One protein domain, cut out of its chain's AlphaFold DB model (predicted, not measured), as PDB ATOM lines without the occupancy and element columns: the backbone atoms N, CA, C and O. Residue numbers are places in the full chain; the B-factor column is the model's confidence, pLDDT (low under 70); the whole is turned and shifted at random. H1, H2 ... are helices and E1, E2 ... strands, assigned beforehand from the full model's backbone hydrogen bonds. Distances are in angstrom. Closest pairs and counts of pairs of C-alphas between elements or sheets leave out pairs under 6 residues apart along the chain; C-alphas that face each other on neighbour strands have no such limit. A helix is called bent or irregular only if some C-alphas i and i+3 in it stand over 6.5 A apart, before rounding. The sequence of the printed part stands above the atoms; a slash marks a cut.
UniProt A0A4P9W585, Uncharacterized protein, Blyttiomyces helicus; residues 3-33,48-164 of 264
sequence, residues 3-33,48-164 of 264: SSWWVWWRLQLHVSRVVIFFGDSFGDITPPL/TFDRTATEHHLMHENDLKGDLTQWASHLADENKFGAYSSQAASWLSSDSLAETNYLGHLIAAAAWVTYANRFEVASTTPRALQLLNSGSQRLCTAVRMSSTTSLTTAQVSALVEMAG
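Overview. This is residues 3 to 33 and 48 to 164 of the 264 residues of an uncharacterized protein of Blyttiomyces helicus (UniProt A0A4P9W585). Three long helices, H1, H6 and H9, run roughly along the long axis of a loose model, with H9 nearest to its middle and H3 and H4 crossing H9 on one side. Residues 3 to 18 of H1 stick out as a long arm at one end, and the short pieces E1, H2, H7 and H8 lie toward the other. The printed part has 148 residues with nine named helices and one named strand, in the order H1, E1, H2, H3, H4, H5, H6, H7, H8, H9; the class is mostly helix. The whole is loose, with a radius of gyration of the C-alphas of 18.5 A, and elongated, spanning 65 by 34 by 32 A. Without the stretches that stand free, residues 3 to 18 and 65 to 70, the body spans 47 by 36 by 26 A.

Arrangement. H1, residues 3 to 29, touches the hub H9, residues 145 to 164, with its residues 23 to 27 alone. Their closest C-alphas are those of Phe 26 and Val 156, 6.4 A apart, and they run opposite ways at a shallow tilt of 21 degrees. E1, residues 52 to 55, pairs with no named strand, but its residues 52 to 53 form a short antiparallel pairing with residues 48 to 49. E1 and H2, residues 56 to 62, meet only through their link. H2 touches no helix, and it is only just apart from H9, at 8.1 A. H3, residues 68 to 80, touches H9 with residues 75 to 79 alone, about perpendicular at 78 degrees; their closest C-alphas are those of Leu 75 and Ala 154, 5.6 A apart. H4, residues 85 to 91, touches H9 at a steep tilt of 66 degrees, with the C-alphas of Trp 91 and Gln 155 closest at 6.6 A. H3 and H4 only just touch, with 3 pairs of C-alphas within 8 A, and only at the corner. H5, residues 95 to 98, touches H6, residues 107 to 123, the closest C-alphas being those of Ser 96 and Ala 108, 4.6 A apart. H6 only just touches H9, with 3 pairs of C-alphas within 8 A, the closest those of Ala 116 and Thr 152 at 7.1 A, opposite ways at a shallow tilt of 11 degrees. H6 only just touches H1 too, with 3 such pairs, the closest those of Val 113 and Ile 29 at 6.1 A. H7, residues 126 to 133, and H8, residues 139 to 142, are close but not clearly touching, with the C-alphas of Leu 131 and Leu 139 closest at 7.3 A. Every O i to N i+4 pair is within hydrogen-bond range in H2, H3, H7 and H9, against 22 of 23 in H1, 9 of 13 in H6 and 1 of 3 in H4, which has 2 of 4 O i to N i+3 pairs within range; H5 and H8 are too short for an O i to N i+4 pair.

Along the chain. H1 begins at C-alpha 3, at (-73.249, 59.425, 35.205), and is 39.1 A long from first to last C-alpha. E1 runs from Thr 52 to Glu 55 and H2 from His 56 to Asn 62. H3 is 18.2 A long, from Leu 68 to Lys 80. H4, Ser 85 to Trp 91, is irregular, but only just: C-alphas 86 and 89 are 6.8 A apart. After H5, Asp 95 to Ala 98, H6 begins at C-alpha 107, at (-38.162, 51.026, 49.389), and is 25.3 A long. H7 is Pro 126 to Asn 133 and H8 Leu 139 to Ala 142. H9 is 28.1 A long and ends at C-alpha 164, at (-52.914, 42.358, 40.860).

Size, cuts and confidence. The two C-alphas farthest apart are those of Ser 3 and Ser 134, at 66.6 A. Residues 34 to 47 are not printed, and C-alphas 33 and 48 are 17.0 A apart across the cut. Of the links that are printed whole, H5 to H6 is short and the others are tight. The mean pLDDT of the printed part is 72.7, and 52 residues are under 70, among them residues 3 to 23 and 132 to 146.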
ATOM      1  N   SER A   3     -74.524  58.918  34.672       51.00
ATOM      2  CA  SER A   3     -73.249  59.425  35.205       51.00
ATOM      3  C   SER A   3     -72.357  58.361  35.856       51.00
ATOM      4  O   SER A   3     -71.153  58.573  35.952       51.00
ATOM      5  N   SER A   4     -72.898  57.210  36.271       50.84
ATOM      6  CA  SER A   4     -72.091  56.148  36.891       50.84
ATOM      7  C   SER A   4     -71.244  55.392  35.864       50.84
ATOM      8  O   SER A   4     -70.063  55.164  36.103       50.84
ATOM      9  N   TRP A   5     -71.802  55.077  34.693       40.75
ATOM     10  CA  TRP A   5     -71.106  54.340  33.629       40.75
ATOM     11  C   TRP A   5     -69.839  55.047  33.129       40.75
ATOM     12  O   TRP A   5     -68.811  54.407  32.925       40.75
ATOM     13  N   TRP A   6     -69.875  56.377  33.013       38.50
ATOM     14  CA  TRP A   6     -68.718  57.177  32.598       38.50
ATOM     15  C   TRP A   6     -67.573  57.179  33.620       38.50
ATOM     16  O   TRP A   6     -66.404  57.199  33.231       38.50
ATOM     17  N   VAL A   7     -67.893  57.135  34.916       48.69
ATOM     18  CA  VAL A   7     -66.893  57.063  35.996       48.69
ATOM     19  C   VAL A   7     -66.233  55.685  36.024       48.69
ATOM     20  O   VAL A   7     -65.011  55.605  36.106       48.69
ATOM     21  N   TRP A   8     -67.017  54.615  35.867       36.56
ATOM     22  CA  TRP A   8     -66.500  53.247  35.792       36.56
ATOM     23  C   TRP A   8     -65.617  53.020  34.561       36.56
ATOM     24  O   TRP A   8     -64.534  52.458  34.688       36.56
ATOM     25  N   TRP A   9     -66.010  53.527  33.388       29.94
ATOM     26  CA  TRP A   9     -65.205  53.404  32.169       29.94
ATOM     27  C   TRP A   9     -63.877  54.171  32.256       29.94
ATOM     28  O   TRP A   9     -62.830  53.652  31.869       29.94
ATOM     29  N   ARG A  10     -63.882  55.382  32.836       34.81
ATOM     30  CA  ARG A  10     -62.634  56.112  33.107       34.81
ATOM     31  C   ARG A  10     -61.767  55.389  34.131       34.81
ATOM     32  O   ARG A  10     -60.562  55.327  33.918       34.81
ATOM     33  N   LEU A  11     -62.344  54.837  35.197       32.75
ATOM     34  CA  LEU A  11     -61.594  54.080  36.200       32.75
ATOM     35  C   LEU A  11     -60.933  52.843  35.576       32.75
ATOM     36  O   LEU A  11     -59.735  52.653  35.754       32.75
ATOM     37  N   GLN A  12     -61.666  52.085  34.756       29.84
ATOM     38  CA  GLN A  12     -61.147  50.928  34.021       29.84
ATOM     39  C   GLN A  12     -59.960  51.315  33.122       29.84
ATOM     40  O   GLN A  12     -58.915  50.674  33.170       29.84
ATOM     41  N   LEU A  13     -60.080  52.406  32.357       28.58
ATOM     42  CA  LEU A  13     -59.007  52.897  31.484       28.58
ATOM     43  C   LEU A  13     -57.770  53.381  32.251       28.58
ATOM     44  O   LEU A  13     -56.652  53.200  31.771       28.58
ATOM     45  N   HIS A  14     -57.944  53.999  33.422       40.06
ATOM     46  CA  HIS A  14     -56.810  54.408  34.256       40.06
ATOM     47  C   HIS A  14     -56.128  53.187  34.876       40.06
ATOM     48  O   HIS A  14     -54.907  53.106  34.828       40.06
ATOM     49  N   VAL A  15     -56.894  52.204  35.357       39.81
ATOM     50  CA  VAL A  15     -56.351  50.941  35.878       39.81
ATOM     51  C   VAL A  15     -55.587  50.184  34.788       39.81
ATOM     52  O   VAL A  15     -54.459  49.779  35.031       39.81
ATOM     53  N   SER A  16     -56.115  50.071  33.565       32.59
ATOM     54  CA  SER A  16     -55.402  49.410  32.460       32.59
ATOM     55  C   SER A  16     -54.095  50.114  32.086       32.59
ATOM     56  O   SER A  16     -53.087  49.450  31.879       32.59
ATOM     57  N   ARG A  17     -54.072  51.454  32.042       39.78
ATOM     58  CA  ARG A  17     -52.840  52.220  31.771       39.78
ATOM     59  C   ARG A  17     -51.805  52.062  32.876       39.78
ATOM     60  O   ARG A  17     -50.621  51.968  32.586       39.78
ATOM     61  N   VAL A  18     -52.261  52.030  34.123       42.00
ATOM     62  CA  VAL A  18     -51.412  51.831  35.297       42.00
ATOM     63  C   VAL A  18     -50.831  50.414  35.303       42.00
ATOM     64  O   VAL A  18     -49.637  50.265  35.519       42.00
ATOM     65  N   VAL A  19     -51.622  49.387  34.982       39.78
ATOM     66  CA  VAL A  19     -51.151  47.993  34.890       39.78
ATOM     67  C   VAL A  19     -50.144  47.801  33.757       39.78
ATOM     68  O   VAL A  19     -49.135  47.144  33.977       39.78
ATOM     69  N   ILE A  20     -50.373  48.394  32.578       49.66
ATOM     70  CA  ILE A  20     -49.415  48.332  31.459       49.66
ATOM     71  C   ILE A  20     -48.118  49.051  31.835       49.66
ATOM     72  O   ILE A  20     -47.043  48.480  31.715       49.66
ATOM     73  N   PHE A  21     -48.218  50.268  32.379       55.69
ATOM     74  CA  PHE A  21     -47.047  51.032  32.801       55.69
ATOM     75  C   PHE A  21     -46.235  50.299  33.873       55.69
ATOM     76  O   PHE A  21     -45.009  50.290  33.810       55.69
ATOM     77  N   PHE A  22     -46.899  49.664  34.844       62.47
ATOM     78  CA  PHE A  22     -46.220  48.850  35.845       62.47
ATOM     79  C   PHE A  22     -45.634  47.571  35.246       62.47
ATOM     80  O   PHE A  22     -44.512  47.234  35.593       62.47
ATOM     81  N   GLY A  23     -46.339  46.890  34.341       67.69
ATOM     82  CA  GLY A  23     -45.832  45.700  33.657       67.69
ATOM     83  C   GLY A  23     -44.536  45.981  32.900       67.69
ATOM     84  O   GLY A  23     -43.541  45.304  33.145       67.69
ATOM     85  N   ASP A  24     -44.530  47.027  32.075       71.81
ATOM     86  CA  ASP A  24     -43.358  47.432  31.294       71.81
ATOM     87  C   ASP A  24     -42.235  47.938  32.212       71.81
ATOM     88  O   ASP A  24     -41.097  47.495  32.105       71.81
ATOM     89  N   SER A  25     -42.550  48.791  33.197       75.56
ATOM     90  CA  SER A  25     -41.531  49.329  34.112       75.56
ATOM     91  C   SER A  25     -40.909  48.248  35.001       75.56
ATOM     92  O   SER A  25     -39.711  48.285  35.263       75.56
ATOM     93  N   PHE A  26     -41.692  47.278  35.485       76.25
ATOM     94  CA  PHE A  26     -41.149  46.144  36.239       76.25
ATOM     95  C   PHE A  26     -40.375  45.186  35.341       76.25
ATOM     96  O   PHE A  26     -39.351  44.653  35.772       76.25
ATOM     97  N   GLY A  27     -40.830  45.019  34.097       79.00
ATOM     98  CA  GLY A  27     -40.082  44.348  33.044       79.00
ATOM     99  C   GLY A  27     -38.705  44.973  32.857       79.00
ATOM    100  O   GLY A  27     -37.730  44.243  32.862       79.00
ATOM    101  N   ASP A  28     -38.608  46.301  32.833       83.81
ATOM    102  CA  ASP A  28     -37.362  47.026  32.576       83.81
ATOM    103  C   ASP A  28     -36.446  47.182  33.797       83.81
ATOM    104  O   ASP A  28     -35.247  47.384  33.643       83.81
ATOM    105  N   ILE A  29     -36.955  47.092  35.027       81.81
ATOM    106  CA  ILE A  29     -36.118  47.224  36.236       81.81
ATOM    107  C   ILE A  29     -35.264  45.973  36.485       81.81
ATOM    108  O   ILE A  29     -34.271  46.026  37.208       81.81
ATOM    109  N   THR A  30     -35.645  44.826  35.929       79.25
ATOM    110  CA  THR A  30     -35.018  43.542  36.275       79.25
ATOM    111  C   THR A  30     -33.907  43.051  35.346       79.25
ATOM    112  O   THR A  30     -33.031  42.333  35.840       79.25
ATOM    113  N   PRO A  31     -33.846  43.446  34.059       83.81
ATOM    114  CA  PRO A  31     -32.662  43.297  33.237       83.81
ATOM    115  C   PRO A  31     -31.498  44.079  33.854       83.81
ATOM    116  O   PRO A  31     -31.564  45.304  33.971       83.81
ATOM    117  N   PRO A  32     -30.387  43.417  34.219       83.56
ATOM    118  CA  PRO A  32     -29.272  44.098  34.877       83.56
ATOM    119  C   PRO A  32     -28.681  45.240  34.033       83.56
ATOM    120  O   PRO A  32     -28.205  46.237  34.569       83.56
ATOM    121  N   LEU A  33     -28.764  45.124  32.703       86.31
ATOM    122  CA  LEU A  33     -28.264  46.124  31.759       86.31
ATOM    123  C   LEU A  33     -29.107  47.408  31.706       86.31
ATOM    124  O   LEU A  33     -28.574  48.444  31.321       86.31
ATOM    125  N   THR A  48     -21.116  39.082  19.308       81.50
ATOM    126  CA  THR A  48     -21.584  38.172  18.257       81.50
ATOM    127  C   THR A  48     -22.374  37.052  18.912       81.50
ATOM    128  O   THR A  48     -21.820  36.287  19.698       81.50
ATOM    129  N   PHE A  49     -23.660  36.957  18.582       82.12
ATOM    130  CA  PHE A  49     -24.562  35.919  19.069       82.12
ATOM    131  C   PHE A  49     -25.058  35.100  17.884       82.12
ATOM    132  O   PHE A  49     -25.502  35.664  16.888       82.12
ATOM    133  N   ASP A  50     -24.918  33.776  17.961       82.38
ATOM    134  CA  ASP A  50     -25.270  32.858  16.870       82.38
ATOM    135  C   ASP A  50     -24.757  33.329  15.490       82.38
ATOM    136  O   ASP A  50     -25.489  33.453  14.509       82.38
ATOM    137  N   ARG A  51     -23.464  33.690  15.442       84.38
ATOM    138  CA  ARG A  51     -22.756  34.205  14.249       84.38
ATOM    139  C   ARG A  51     -23.275  35.538  13.696       84.38
ATOM    140  O   ARG A  51     -22.768  35.996  12.676       84.38
ATOM    141  N   THR A  52     -24.216  36.183  14.374       84.12
ATOM    142  CA  THR A  52     -24.745  37.496  14.004       84.12
ATOM    143  C   THR A  52     -24.130  38.561  14.903       84.12
ATOM    144  O   THR A  52     -24.155  38.444  16.130       84.12
ATOM    145  N   ALA A  53     -23.544  39.597  14.299       87.19
ATOM    146  CA  ALA A  53     -23.064  40.757  15.041       87.19
ATOM    147  C   ALA A  53     -24.260  41.494  15.659       87.19
ATOM    148  O   ALA A  53     -25.235  41.788  14.971       87.19
ATOM    149  N   THR A  54     -24.186  41.771  16.955       88.50
ATOM    150  CA  THR A  54     -25.245  42.427  17.725       88.50
ATOM    151  C   THR A  54     -24.626  43.272  18.836       88.50
ATOM    152  O   THR A  54     -23.407  43.308  19.008       88.50
ATOM    153  N   GLU A  55     -25.458  43.965  19.592       86.44
ATOM    154  CA  GLU A  55     -25.069  44.672  20.810       86.44
ATOM    155  C   GLU A  55     -25.301  43.766  22.020       86.44
ATOM    156  O   GLU A  55     -26.180  42.897  21.998       86.44
ATOM    157  N   HIS A  56     -24.486  43.927  23.064       82.00
ATOM    158  CA  HIS A  56     -24.586  43.100  24.267       82.00
ATOM    159  C   HIS A  56     -25.968  43.231  24.923       82.00
ATOM    160  O   HIS A  56     -26.550  42.220  25.300       82.00
ATOM    161  N   HIS A  57     -26.529  44.442  24.946       85.12
ATOM    162  CA  HIS A  57     -27.898  44.702  25.398       85.12
ATOM    163  C   HIS A  57     -28.938  43.872  24.631       85.12
ATOM    164  O   HIS A  57     -29.662  43.068  25.217       85.12
ATOM    165  N   LEU A  58     -28.923  43.967  23.300       83.38
ATOM    166  CA  LEU A  58     -29.849  43.247  22.421       83.38
ATOM    167  C   LEU A  58     -29.724  41.725  22.534       83.38
ATOM    168  O   LEU A  58     -30.689  41.007  22.288       83.38
ATOM    169  N   MET A  59     -28.547  41.200  22.880       80.50
ATOM    170  CA  MET A  59     -28.375  39.763  23.094       80.50
ATOM    171  C   MET A  59     -29.192  39.267  24.295       80.50
ATOM    172  O   MET A  59     -29.745  38.175  24.232       80.50
ATOM    173  N   HIS A  60     -29.290  40.064  25.363       74.56
ATOM    174  CA  HIS A  60     -30.069  39.709  26.549       74.56
ATOM    175  C   HIS A  60     -31.581  39.762  26.290       74.56
ATOM    176  O   HIS A  60     -32.314  38.939  26.830       74.56
ATOM    177  N   GLU A  61     -32.038  40.687  25.444       75.44
ATOM    178  CA  GLU A  61     -33.455  40.807  25.076       75.44
ATOM    179  C   GLU A  61     -33.905  39.709  24.097       75.44
ATOM    180  O   GLU A  61     -35.007  39.175  24.206       75.44
ATOM    181  N   ASN A  62     -33.045  39.341  23.141       70.69
ATOM    182  CA  ASN A  62     -33.405  38.444  22.040       70.69
ATOM    183  C   ASN A  62     -33.222  36.944  22.335       70.69
ATOM    184  O   ASN A  62     -33.526  36.127  21.462       70.69
ATOM    185  N   ASP A  63     -32.729  36.555  23.517       66.44
ATOM    186  CA  ASP A  63     -32.516  35.138  23.879       66.44
ATOM    187  C   ASP A  63     -33.842  34.382  24.129       66.44
ATOM    188  O   ASP A  63     -33.901  33.153  24.117       66.44
ATOM    189  N   LEU A  64     -34.959  35.103  24.270       65.94
ATOM    190  CA  LEU A  64     -36.291  34.528  24.475       65.94
ATOM    191  C   LEU A  64     -36.992  34.192  23.145       65.94
ATOM    192  O   LEU A  64     -38.086  34.672  22.864       65.94
ATOM    193  N   LYS A  65     -36.400  33.332  22.306       66.12
ATOM    194  CA  LYS A  65     -37.023  32.881  21.035       66.12
ATOM    195  C   LYS A  65     -38.060  31.750  21.197       66.12
ATOM    196  O   LYS A  65     -38.220  30.927  20.299       66.12
ATOM    197  N   GLY A  66     -38.749  31.684  22.336       76.25
ATOM    198  CA  GLY A  66     -39.707  30.621  22.673       76.25
ATOM    199  C   GLY A  66     -41.164  31.083  22.728       76.25
ATOM    200  O   GLY A  66     -41.465  32.267  22.599       76.25
ATOM    201  N   ASP A  67     -42.081  30.141  22.957       86.19
ATOM    202  CA  ASP A  67     -43.469  30.466  23.297       86.19
ATOM    203  C   ASP A  67     -43.508  31.150  24.674       86.19
ATOM    204  O   ASP A  67     -43.344  30.509  25.717       86.19
ATOM    205  N   LEU A  68     -43.719  32.469  24.670       83.62
ATOM    206  CA  LEU A  68     -43.797  33.289  25.881       83.62
ATOM    207  C   LEU A  68     -44.895  32.814  26.839       83.62
ATOM    208  O   LEU A  68     -44.730  32.924  28.051       83.62
ATOM    209  N   THR A  69     -45.993  32.253  26.323       86.12
ATOM    210  CA  THR A  69     -47.092  31.728  27.146       86.12
ATOM    211  C   THR A  69     -46.641  30.487  27.899       86.12
ATOM    212  O   THR A  69     -46.886  30.359  29.102       86.12
ATOM    213  N   GLN A  70     -45.950  29.580  27.207       88.31
ATOM    214  CA  GLN A  70     -45.397  28.379  27.820       88.31
ATOM    215  C   GLN A  70     -44.324  28.735  28.853       88.31
ATOM    216  O   GLN A  70     -44.316  28.176  29.948       88.31
ATOM    217  N   TRP A  71     -43.454  29.693  28.534       86.62
ATOM    218  CA  TRP A  71     -42.406  30.139  29.445       86.62
ATOM    219  C   TRP A  71     -42.971  30.830  30.692       86.62
ATOM    220  O   TRP A  71     -42.597  30.476  31.808       86.62
ATOM    221  N   ALA A  72     -43.938  31.737  30.532       87.81
ATOM    222  CA  ALA A  72     -44.621  32.370  31.658       87.81
ATOM    223  C   ALA A  72     -45.358  31.343  32.535       87.81
ATOM    224  O   ALA A  72     -45.299  31.427  33.762       87.81
ATOM    225  N   SER A  73     -46.004  30.346  31.919       88.62
ATOM    226  CA  SER A  73     -46.659  29.248  32.644       88.62
ATOM    227  C   SER A  73     -45.646  28.426  33.444       88.62
ATOM    228  O   SER A  73     -45.865  28.164  34.623       88.62
ATOM    229  N   HIS A  74     -44.501  28.099  32.842       90.50
ATOM    230  CA  HIS A  74     -43.415  27.401  33.524       90.50
ATOM    231  C   HIS A  74     -42.879  28.194  34.726       90.50
ATOM    232  O   HIS A  74     -42.742  27.629  35.807       90.50
ATOM    233  N   LEU A  75     -42.633  29.501  34.584       89.44
ATOM    234  CA  LEU A  75     -42.171  30.336  35.700       89.44
ATOM    235  C   LEU A  75     -43.211  30.438  36.825       89.44
ATOM    236  O   LEU A  75     -42.849  30.435  38.003       89.44
ATOM    237  N   ALA A  76     -44.500  30.493  36.483       90.44
ATOM    238  CA  ALA A  76     -45.573  30.459  37.471       90.44
ATOM    239  C   ALA A  76     -45.589  29.130  38.251       90.44
ATOM    240  O   ALA A  76     -45.784  29.140  39.468       90.44
ATOM    241  N   ASP A  77     -45.342  28.004  37.578       91.44
ATOM    242  CA  ASP A  77     -45.225  26.693  38.221       91.44
ATOM    243  C   ASP A  77     -43.958  26.590  39.081       91.44
ATOM    244  O   ASP A  77     -44.029  26.110  40.212       91.44
ATOM    245  N   GLU A  78     -42.820  27.117  38.623       92.62
ATOM    246  CA  GLU A  78     -41.582  27.170  39.414       92.62
ATOM    247  C   GLU A  78     -41.747  28.002  40.696       92.62
ATOM    248  O   GLU A  78     -41.250  27.619  41.758       92.62
ATOM    249  N   ASN A  79     -42.504  29.102  40.621       90.62
ATOM    250  CA  ASN A  79     -42.857  29.940  41.768       90.62
ATOM    251  C   ASN A  79     -43.817  29.261  42.746       90.62
ATOM    252  O   ASN A  79     -43.732  29.500  43.947       90.62
ATOM    253  N   LYS A  80     -44.751  28.441  42.263       91.38
ATOM    254  CA  LYS A  80     -45.752  27.792  43.126       91.38
ATOM    255  C   LYS A  80     -45.256  26.479  43.712       91.38
ATOM    256  O   LYS A  80     -45.512  26.189  44.878       91.38
ATOM    257  N   PHE A  81     -44.576  25.685  42.898       94.31
ATOM    258  CA  PHE A  81     -44.307  24.276  43.167       94.31
ATOM    259  C   PHE A  81     -42.849  23.878  42.924       94.31
ATOM    260  O   PHE A  81     -42.423  22.841  43.427       94.31
ATOM    261  N   GLY A  82     -42.090  24.671  42.165       94.62
ATOM    262  CA  GLY A  82     -40.721  24.338  41.772       94.62
ATOM    263  C   GLY A  82     -39.640  25.016  42.609       94.62
ATOM    264  O   GLY A  82     -39.795  25.259  43.814       94.62
ATOM    265  N   ALA A  83     -38.509  25.297  41.963       94.25
ATOM    266  CA  ALA A  83     -37.271  25.740  42.596       94.25
ATOM    267  C   ALA A  83     -37.390  27.103  43.293       94.25
ATOM    268  O   ALA A  83     -36.643  27.389  44.234       94.25
ATOM    269  N   TYR A  84     -38.334  27.940  42.859       93.06
ATOM    270  CA  TYR A  84     -38.522  29.291  43.383       93.06
ATOM    271  C   TYR A  84     -39.543  29.371  44.520       93.06
ATOM    272  O   TYR A  84     -39.576  30.376  45.229       93.06
ATOM    273  N   SER A  85     -40.308  28.308  44.771       92.94
ATOM    274  CA  SER A  85     -41.367  28.273  45.795       92.94
ATOM    275  C   SER A  85     -40.922  28.733  47.186       92.94
ATOM    276  O   SER A  85     -41.592  29.543  47.826       92.94
ATOM    277  N   SER A  86     -39.749  28.286  47.639       93.19
ATOM    278  CA  SER A  86     -39.183  28.673  48.942       93.19
ATOM    279  C   SER A  86     -38.708  30.129  49.016       93.19
ATOM    280  O   SER A  86     -38.587  30.679  50.109       93.19
ATOM    281  N   GLN A  87     -38.440  30.763  47.873       90.69
ATOM    282  CA  GLN A  87     -37.908  32.124  47.791       90.69
ATOM    283  C   GLN A  87     -39.003  33.149  47.488       90.69
ATOM    284  O   GLN A  87     -38.913  34.282  47.967       90.69
ATOM    285  N   ALA A  88     -40.053  32.742  46.769       87.94
ATOM    286  CA  ALA A  88     -41.141  33.598  46.306       87.94
ATOM    287  C   ALA A  88     -41.770  34.425  47.435       87.94
ATOM    288  O   ALA A  88     -41.987  35.622  47.277       87.94
ATOM    289  N   ALA A  89     -41.974  33.831  48.615       86.19
ATOM    290  CA  ALA A  89     -42.518  34.553  49.766       86.19
ATOM    291  C   ALA A  89     -41.615  35.708  50.242       86.19
ATOM    292  O   ALA A  89     -42.118  36.741  50.676       86.19
ATOM    293  N   SER A  90     -40.289  35.563  50.139       84.88
ATOM    294  CA  SER A  90     -39.345  36.601  50.577       84.88
ATOM    295  C   SER A  90     -39.232  37.759  49.583       84.88
ATOM    296  O   SER A  90     -38.938  38.880  49.987       84.88
ATOM    297  N   TRP A  91     -39.523  37.520  48.301       85.06
ATOM    298  CA  TRP A  91     -39.596  38.572  47.279       85.06
ATOM    299  C   TRP A  91     -40.822  39.474  47.452       85.06
ATOM    300  O   TRP A  91     -40.835  40.602  46.965       85.06
ATOM    301  N   LEU A  92     -41.838  38.963  48.151       76.00
ATOM    302  CA  LEU A  92     -43.163  39.551  48.311       76.00
ATOM    303  C   LEU A  92     -43.418  40.126  49.709       76.00
ATOM    304  O   LEU A  92     -44.582  40.312  50.069       76.00
ATOM    305  N   SER A  93     -42.390  40.388  50.526       73.75
ATOM    306  CA  SER A  93     -42.641  40.868  51.890       73.75
ATOM    307  C   SER A  93     -43.434  42.184  51.866       73.75
ATOM    308  O   SER A  93     -43.051  43.167  51.227       73.75
ATOM    309  N   SER A  94     -44.592  42.179  52.532       58.38
ATOM    310  CA  SER A  94     -45.602  43.246  52.489       58.38
ATOM    311  C   SER A  94     -45.087  44.593  52.981       58.38
ATOM    312  O   SER A  94     -45.548  45.635  52.519       58.38
ATOM    313  N   ASP A  95     -44.114  44.562  53.886       60.09
ATOM    314  CA  ASP A  95     -43.538  45.755  54.507       60.09
ATOM    315  C   ASP A  95     -42.829  46.620  53.454       60.09
ATOM    316  O   ASP A  95     -42.892  47.846  53.485       60.09
ATOM    317  N   SER A  96     -42.280  45.984  52.416       65.81
ATOM    318  CA  SER A  96     -41.562  46.673  51.345       65.81
ATOM    319  C   SER A  96     -42.458  47.556  50.458       65.81
ATOM    320  O   SER A  96     -41.969  48.522  49.867       65.81
ATOM    321  N   LEU A  97     -43.766  47.273  50.376       72.44
ATOM    322  CA  LEU A  97     -44.703  48.010  49.515       72.44
ATOM    323  C   LEU A  97     -45.363  49.217  50.187       72.44
ATOM    324  O   LEU A  97     -45.957  50.042  49.493       72.44
ATOM    325  N   ALA A  98     -45.299  49.315  51.514       81.25
ATOM    326  CA  ALA A  98     -45.855  50.443  52.261       81.25
ATOM    327  C   ALA A  98     -44.796  51.498  52.604       81.25
ATOM    328  O   ALA A  98     -45.134  52.652  52.872       81.25
ATOM    329  N   GLU A  99     -43.523  51.111  52.605       83.50
ATOM    330  CA  GLU A  99     -42.429  51.981  53.000       83.50
ATOM    331  C   GLU A  99     -41.886  52.792  51.822       83.50
ATOM    332  O   GLU A  99     -41.598  52.268  50.741       83.50
ATOM    333  N   THR A 100     -41.687  54.086  52.058       87.56
ATOM    334  CA  THR A 100     -41.008  54.987  51.128       87.56
ATOM    335  C   THR A 100     -39.765  55.591  51.763       87.56
ATOM    336  O   THR A 100     -39.760  55.884  52.959       87.56
ATOM    337  N   ASN A 101     -38.725  55.842  50.968       84.38
ATOM    338  CA  ASN A 101     -37.579  56.634  51.408       84.38
ATOM    339  C   ASN A 101     -37.961  58.124  51.584       84.38
ATOM    340  O   ASN A 101     -39.101  58.531  51.348       84.38
ATOM    341  N   TYR A 102     -36.998  58.966  51.974       88.25
ATOM    342  CA  TYR A 102     -37.221  60.405  52.195       88.25
ATOM    343  C   TYR A 102     -37.619  61.190  50.927       88.25
ATOM    344  O   TYR A 102     -38.085  62.323  51.038       88.25
ATOM    345  N   LEU A 103     -37.460  60.597  49.738       86.06
ATOM    346  CA  LEU A 103     -37.875  61.152  48.444       86.06
ATOM    347  C   LEU A 103     -39.279  60.685  48.023       86.06
ATOM    348  O   LEU A 103     -39.774  61.097  46.976       86.06
ATOM    349  N   GLY A 104     -39.934  59.832  48.817       87.38
ATOM    350  CA  GLY A 104     -41.230  59.243  48.477       87.38
ATOM    351  C   GLY A 104     -41.141  58.061  47.504       87.38
ATOM    352  O   GLY A 104     -42.169  57.629  46.985       87.38
ATOM    353  N   HIS A 105     -39.945  57.520  47.242       82.88
ATOM    354  CA  HIS A 105     -39.774  56.313  46.427       82.88
ATOM    355  C   HIS A 105     -40.033  55.065  47.262       82.88
ATOM    356  O   HIS A 105     -39.572  54.989  48.399       82.88
ATOM    357  N   LEU A 106     -40.704  54.063  46.691       85.19
ATOM    358  CA  LEU A 106     -40.914  52.776  47.358       85.19
ATOM    359  C   LEU A 106     -39.570  52.115  47.686       85.19
ATOM    360  O   LEU A 106     -38.748  51.902  46.792       85.19
ATOM    361  N   ILE A 107     -39.371  51.739  48.951       84.94
ATOM    362  CA  ILE A 107     -38.162  51.026  49.389       84.94
ATOM    363  C   ILE A 107     -38.042  49.685  48.650       84.94
ATOM    364  O   ILE A 107     -36.943  49.311  48.241       84.94
ATOM    365  N   ALA A 108     -39.168  49.016  48.374       82.75
ATOM    366  CA  ALA A 108     -39.211  47.836  47.511       82.75
ATOM    367  C   ALA A 108     -38.555  48.056  46.140       82.75
ATOM    368  O   ALA A 108     -37.754  47.232  45.707       82.75
ATOM    369  N   ALA A 109     -38.846  49.179  45.475       83.19
ATOM    370  CA  ALA A 109     -38.299  49.458  44.151       83.19
ATOM    371  C   ALA A 109     -36.770  49.592  44.195       83.19
ATOM    372  O   ALA A 109     -36.075  48.994  43.375       83.19
ATOM    373  N   ALA A 110     -36.236  50.296  45.198       84.31
ATOM    374  CA  ALA A 110     -34.793  50.400  45.411       84.31
ATOM    375  C   ALA A 110     -34.153  49.033  45.724       84.31
ATOM    376  O   ALA A 110     -33.061  48.729  45.237       84.31
ATOM    377  N   ALA A 111     -34.839  48.181  46.493       83.81
ATOM    378  CA  ALA A 111     -34.382  46.828  46.789       83.81
ATOM    379  C   ALA A 111     -34.330  45.946  45.528       83.81
ATOM    380  O   ALA A 111     -33.342  45.235  45.332       83.81
ATOM    381  N   TRP A 112     -35.335  46.022  44.650       83.00
ATOM    382  CA  TRP A 112     -35.360  45.276  43.387       83.00
ATOM    383  C   TRP A 112     -34.265  45.732  42.429       83.00
ATOM    384  O   TRP A 112     -33.519  44.893  41.930       83.00
ATOM    385  N   VAL A 113     -34.103  47.047  42.255       85.06
ATOM    386  CA  VAL A 113     -33.008  47.633  41.467       85.06
ATOM    387  C   VAL A 113     -31.656  47.157  42.003       85.06
ATOM    388  O   VAL A 113     -30.815  46.653  41.262       85.06
ATOM    389  N   THR A 114     -31.458  47.237  43.320       84.75
ATOM    390  CA  THR A 114     -30.216  46.789  43.965       84.75
ATOM    391  C   THR A 114     -29.976  45.296  43.756       84.75
ATOM    392  O   THR A 114     -28.834  44.882  43.567       84.75
ATOM    393  N   TYR A 115     -31.026  44.477  43.802       83.69
ATOM    394  CA  TYR A 115     -30.925  43.038  43.588       83.69
ATOM    395  C   TYR A 115     -30.576  42.701  42.135       83.69
ATOM    396  O   TYR A 115     -29.621  41.962  41.904       83.69
ATOM    397  N   ALA A 116     -31.279  43.293  41.165       84.31
ATOM    398  CA  ALA A 116     -31.019  43.112  39.739       84.31
ATOM    399  C   ALA A 116     -29.589  43.542  39.362       84.31
ATOM    400  O   ALA A 116     -28.880  42.807  38.672       84.31
ATOM    401  N   ASN A 117     -29.107  44.656  39.923       83.06
ATOM    402  CA  ASN A 117     -27.749  45.144  39.683       83.06
ATOM    403  C   ASN A 117     -26.649  44.184  40.192       83.06
ATOM    404  O   ASN A 117     -25.534  44.181  39.681       83.06
ATOM    405  N   ARG A 118     -26.932  43.295  41.159       84.19
ATOM    406  CA  ARG A 118     -25.943  42.287  41.605       84.19
ATOM    407  C   ARG A 118     -25.607  41.269  40.520       84.19
ATOM    408  O   ARG A 118     -24.522  40.686  40.550       84.19
ATOM    409  N   PHE A 119     -26.523  41.030  39.587       81.00
ATOM    410  CA  PHE A 119     -26.285  40.107  38.485       81.00
ATOM    411  C   PHE A 119     -25.484  40.736  37.350       81.00
ATOM    412  O   PHE A 119     -24.801  40.004  36.632       81.00
ATOM    413  N   GLU A 120     -25.510  42.066  37.228       72.19
ATOM    414  CA  GLU A 120     -24.673  42.798  36.277       72.19
ATOM    415  C   GLU A 120     -23.201  42.502  36.555       72.19
ATOM    416  O   GLU A 120     -22.535  41.943  35.687       72.19
ATOM    417  N   VAL A 121     -22.758  42.691  37.801       66.19
ATOM    418  CA  VAL A 121     -21.382  42.414  38.252       66.19
ATOM    419  C   VAL A 121     -20.925  40.997  37.905       66.19
ATOM    420  O   VAL A 121     -19.762  40.766  37.578       66.19
ATOM    421  N   ALA A 122     -21.834  40.021  37.964       65.38
ATOM    422  CA  ALA A 122     -21.533  38.639  37.602       65.38
ATOM    423  C   ALA A 122     -21.415  38.442  36.077       65.38
ATOM    424  O   ALA A 122     -20.618  37.616  35.622       65.38
ATOM    425  N   SER A 123     -22.181  39.197  35.289       65.31
ATOM    426  CA  SER A 123     -22.183  39.157  33.822       65.31
ATOM    427  C   SER A 123     -21.087  40.006  33.165       65.31
ATOM    428  O   SER A 123     -20.624  39.639  32.089       65.31
ATOM    429  N   THR A 124     -20.599  41.061  33.828       64.31
ATOM    430  CA  THR A 124     -19.572  41.994  33.322       64.31
ATOM    431  C   THR A 124     -18.177  41.741  33.899       64.31
ATOM    432  O   THR A 124     -17.260  42.541  33.714       64.31
ATOM    433  N   THR A 125     -17.962  40.593  34.560       64.75
ATOM    434  CA  THR A 125     -16.632  40.227  35.076       64.75
ATOM    435  C   THR A 125     -15.549  40.329  33.987       64.75
ATOM    436  O   THR A 125     -15.815  40.013  32.823       64.75
ATOM    437  N   PRO A 126     -14.289  40.666  34.334       68.00
ATOM    438  CA  PRO A 126     -13.191  40.765  33.364       68.00
ATOM    439  C   PRO A 126     -13.038  39.531  32.464       68.00
ATOM    440  O   PRO A 126     -12.630  39.638  31.311       68.00
ATOM    441  N   ARG A 127     -13.418  38.351  32.967       68.00
ATOM    442  CA  ARG A 127     -13.448  37.107  32.196       68.00
ATOM    443  C   ARG A 127     -14.553  37.091  31.139       68.00
ATOM    444  O   ARG A 127     -14.301  36.634  30.028       68.00
ATOM    445  N   ALA A 128     -15.754  37.565  31.461       65.88
ATOM    446  CA  ALA A 128     -16.840  37.694  30.494       65.88
ATOM    447  C   ALA A 128     -16.476  38.702  29.392       65.88
ATOM    448  O   ALA A 128     -16.641  38.398  28.213       65.88
ATOM    449  N   LEU A 129     -15.857  39.829  29.761       68.44
ATOM    450  CA  LEU A 129     -15.335  40.822  28.815       68.44
ATOM    451  C   LEU A 129     -14.226  40.259  27.924       68.44
ATOM    452  O   LEU A 129     -14.220  40.480  26.716       68.44
ATOM    453  N   GLN A 130     -13.301  39.486  28.493       72.12
ATOM    454  CA  GLN A 130     -12.247  38.832  27.721       72.12
ATOM    455  C   GLN A 130     -12.822  37.821  26.719       72.12
ATOM    456  O   GLN A 130     -12.339  37.730  25.592       72.12
ATOM    457  N   LEU A 131     -13.879  37.094  27.097       70.38
ATOM    458  CA  LEU A 131     -14.576  36.171  26.202       70.38
ATOM    459  C   LEU A 131     -15.320  36.913  25.084       70.38
ATOM    460  O   LEU A 131     -15.158  36.528  23.927       70.38
ATOM    461  N   LEU A 132     -16.037  37.995  25.410       67.69
ATOM    462  CA  LEU A 132     -16.695  38.881  24.439       67.69
ATOM    463  C   LEU A 132     -15.689  39.440  23.421       67.69
ATOM    464  O   LEU A 132     -15.878  39.289  22.216       67.69
ATOM    465  N   ASN A 133     -14.571  39.987  23.900       65.56
ATOM    466  CA  ASN A 133     -13.560  40.626  23.054       65.56
ATOM    467  C   ASN A 133     -12.714  39.634  22.246       65.56
ATOM    468  O   ASN A 133     -12.138  40.000  21.225       65.56
ATOM    469  N   SER A 134     -12.630  38.371  22.671       69.69
ATOM    470  CA  SER A 134     -11.876  37.344  21.939       69.69
ATOM    471  C   SER A 134     -12.580  36.835  20.674       69.69
ATOM    472  O   SER A 134     -12.027  35.983  19.982       69.69
ATOM    473  N   GLY A 135     -13.818  37.277  20.396       56.38
ATOM    474  CA  GLY A 135     -14.637  36.733  19.306       56.38
ATOM    475  C   GLY A 135     -14.972  35.245  19.480       56.38
ATOM    476  O   GLY A 135     -15.457  34.596  18.550       56.38
ATOM    477  N   SER A 136     -14.706  34.674  20.662       52.84
ATOM    478  CA  SER A 136     -14.947  33.264  20.939       52.84
ATOM    479  C   SER A 136     -16.450  33.021  21.031       52.84
ATOM    480  O   SER A 136     -17.090  33.369  22.020       52.84
ATOM    481  N   GLN A 137     -16.995  32.358  20.009       46.22
ATOM    482  CA  GLN A 137     -18.395  31.940  19.809       46.22
ATOM    483  C   GLN A 137     -18.997  31.037  20.919       46.22
ATOM    484  O   GLN A 137     -19.969  30.327  20.684       46.22
ATOM    485  N   ARG A 138     -18.435  31.002  22.131       47.78
ATOM    486  CA  ARG A 138     -18.836  30.096  23.223       47.78
ATOM    487  C   ARG A 138     -19.545  30.794  24.386       47.78
ATOM    488  O   ARG A 138     -19.610  30.241  25.483       47.78
ATOM    489  N   LEU A 139     -20.106  31.982  24.163       50.91
ATOM    490  CA  LEU A 139     -20.940  32.657  25.166       50.91
ATOM    491  C   LEU A 139     -22.227  31.872  25.473       50.91
ATOM    492  O   LEU A 139     -22.619  31.824  26.636       50.91
ATOM    493  N   CYS A 140     -22.783  31.143  24.494       42.53
ATOM    494  CA  CYS A 140     -24.011  30.347  24.644       42.53
ATOM    495  C   CYS A 140     -23.921  29.219  25.692       42.53
ATOM    496  O   CYS A 140     -24.942  28.673  26.090       42.53
ATOM    497  N   THR A 141     -22.717  28.827  26.125       38.72
ATOM    498  CA  THR A 141     -22.525  27.722  27.086       38.72
ATOM    499  C   THR A 141     -21.884  28.177  28.397       38.72
ATOM    500  O   THR A 141     -21.992  27.484  29.406       38.72
ATOM    501  N   ALA A 142     -21.191  29.320  28.405       40.62
ATOM    502  CA  ALA A 142     -20.371  29.736  29.541       40.62
ATOM    503  C   ALA A 142     -21.062  30.738  30.471       40.62
ATOM    504  O   ALA A 142     -20.728  30.782  31.657       40.62
ATOM    505  N   VAL A 143     -22.011  31.534  29.974       50.81
ATOM    506  CA  VAL A 143     -22.690  32.506  30.830       50.81
ATOM    507  C   VAL A 143     -23.999  31.899  31.307       50.81
ATOM    508  O   VAL A 143     -24.863  31.552  30.511       50.81
ATOM    509  N   ARG A 144     -24.144  31.772  32.630       56.47
ATOM    510  CA  ARG A 144     -25.369  31.369  33.347       56.47
ATOM    511  C   ARG A 144     -26.519  32.386  33.178       56.47
ATOM    512  O   ARG A 144     -27.234  32.671  34.135       56.47
ATOM    513  N   MET A 145     -26.680  32.973  31.990       60.12
ATOM    514  CA  MET A 145     -27.701  33.984  31.722       60.12
ATOM    515  C   MET A 145     -29.092  33.385  31.884       60.12
ATOM    516  O   MET A 145     -29.901  33.966  32.588       60.12
ATOM    517  N   SER A 146     -29.338  32.174  31.376       63.94
ATOM    518  CA  SER A 146     -30.666  31.550  31.444       63.94
ATOM    519  C   SER A 146     -31.192  31.375  32.874       63.94
ATOM    520  O   SER A 146     -32.358  31.674  33.128       63.94
ATOM    521  N   SER A 147     -30.353  30.966  33.836       77.06
ATOM    522  CA  SER A 147     -30.778  30.817  35.237       77.06
ATOM    523  C   SER A 147     -31.029  32.158  35.922       77.06
ATOM    524  O   SER A 147     -31.946  32.267  36.731       77.06
ATOM    525  N   THR A 148     -30.230  33.175  35.595       79.38
ATOM    526  CA  THR A 148     -30.389  34.526  36.143       79.38
ATOM    527  C   THR A 148     -31.622  35.207  35.564       79.38
ATOM    528  O   THR A 148     -32.441  35.699  36.327       79.38
ATOM    529  N   THR A 149     -31.793  35.169  34.242       80.69
ATOM    530  CA  THR A 149     -32.966  35.708  33.543       80.69
ATOM    531  C   THR A 149     -34.244  35.019  34.012       80.69
ATOM    532  O   THR A 149     -35.240  35.689  34.266       80.69
ATOM    533  N   SER A 150     -34.225  33.695  34.201       83.69
ATOM    534  CA  SER A 150     -35.389  32.967  34.732       83.69
ATOM    535  C   SER A 150     -35.715  33.382  36.166       83.69
ATOM    536  O   SER A 150     -36.880  33.594  36.484       83.69
ATOM    537  N   LEU A 151     -34.700  33.568  37.016       85.94
ATOM    538  CA  LEU A 151     -34.878  34.010  38.400       85.94
ATOM    539  C   LEU A 151     -35.432  35.441  38.487       85.94
ATOM    540  O   LEU A 151     -36.398  35.675  39.209       85.94
ATOM    541  N   THR A 152     -34.851  36.393  37.755       83.38
ATOM    542  CA  THR A 152     -35.323  37.785  37.761       83.38
ATOM    543  C   THR A 152     -36.722  37.900  37.153       83.38
ATOM    544  O   THR A 152     -37.570  38.605  37.695       83.38
ATOM    545  N   THR A 153     -37.026  37.130  36.103       85.12
ATOM    546  CA  THR A 153     -38.381  37.081  35.527       85.12
ATOM    547  C   THR A 153     -39.383  36.445  36.493       85.12
ATOM    548  O   THR A 153     -40.498  36.943  36.649       85.12
ATOM    549  N   ALA A 154     -38.997  35.379  37.202       86.12
ATOM    550  CA  ALA A 154     -39.829  34.765  38.235       86.12
ATOM    551  C   ALA A 154     -40.158  35.749  39.371       86.12
ATOM    552  O   ALA A 154     -41.292  35.766  39.856       86.12
ATOM    553  N   GLN A 155     -39.208  36.610  39.747       84.38
ATOM    554  CA  GLN A 155     -39.423  37.686  40.716       84.38
ATOM    555  C   GLN A 155     -40.439  38.719  40.227       84.38
ATOM    556  O   GLN A 155     -41.384  39.023  40.955       84.38
ATOM    557  N   VAL A 156     -40.302  39.217  38.990       83.31
ATOM    558  CA  VAL A 156     -41.291  40.138  38.391       83.31
ATOM    559  C   VAL A 156     -42.671  39.496  38.351       83.31
ATOM    560  O   VAL A 156     -43.654  40.127  38.732       83.31
ATOM    561  N   SER A 157     -42.753  38.232  37.939       81.38
ATOM    562  CA  SER A 157     -44.015  37.496  37.876       81.38
ATOM    563  C   SER A 157     -44.706  37.436  39.244       81.38
ATOM    564  O   SER A 157     -45.891  37.764  39.349       81.38
ATOM    565  N   ALA A 158     -43.958  37.117  40.306       82.25
ATOM    566  CA  ALA A 158     -44.480  37.106  41.669       82.25
ATOM    567  C   ALA A 158     -44.999  38.497  42.093       82.25
ATOM    568  O   ALA A 158     -46.061  38.610  42.712       82.25
ATOM    569  N   LEU A 159     -44.274  39.563  41.740       76.75
ATOM    570  CA  LEU A 159     -44.642  40.944  42.065       76.75
ATOM    571  C   LEU A 159     -45.905  41.403  41.344       76.75
ATOM    572  O   LEU A 159     -46.797  41.975  41.972       76.75
ATOM    573  N   VAL A 160     -46.007  41.123  40.044       77.25
ATOM    574  CA  VAL A 160     -47.189  41.445  39.237       77.25
ATOM    575  C   VAL A 160     -48.413  40.701  39.769       77.25
ATOM    576  O   VAL A 160     -49.485  41.299  39.889       77.25
ATOM    577  N   GLU A 161     -48.265  39.431  40.165       80.12
ATOM    578  CA  GLU A 161     -49.350  38.676  40.799       80.12
ATOM    579  C   GLU A 161     -49.821  39.355  42.095       80.12
ATOM    580  O   GLU A 161     -51.026  39.509  42.319       80.12
ATOM    581  N   MET A 162     -48.892  39.812  42.938       73.56
ATOM    582  CA  MET A 162     -49.232  40.474  44.197       73.56
ATOM    583  C   MET A 162     -49.880  41.849  43.980       73.56
ATOM    584  O   MET A 162     -50.912  42.139  44.587       73.56
ATOM    585  N   ALA A 163     -49.345  42.660  43.066       67.38
ATOM    586  CA  ALA A 163     -49.927  43.948  42.691       67.38
ATOM    587  C   ALA A 163     -51.354  43.779  42.141       67.38
ATOM    588  O   ALA A 163     -52.259  44.535  42.508       67.38
ATOM    589  N   GLY A 164     -51.585  42.735  41.335       70.31
ATOM    590  CA  GLY A 164     -52.914  42.358  40.860       70.31
ATOM    591  C   GLY A 164     -53.877  42.018  42.001       70.31
ATOM    592  O   GLY A 164     -55.017  42.480  42.000       70.31
TER     593      GLY A 164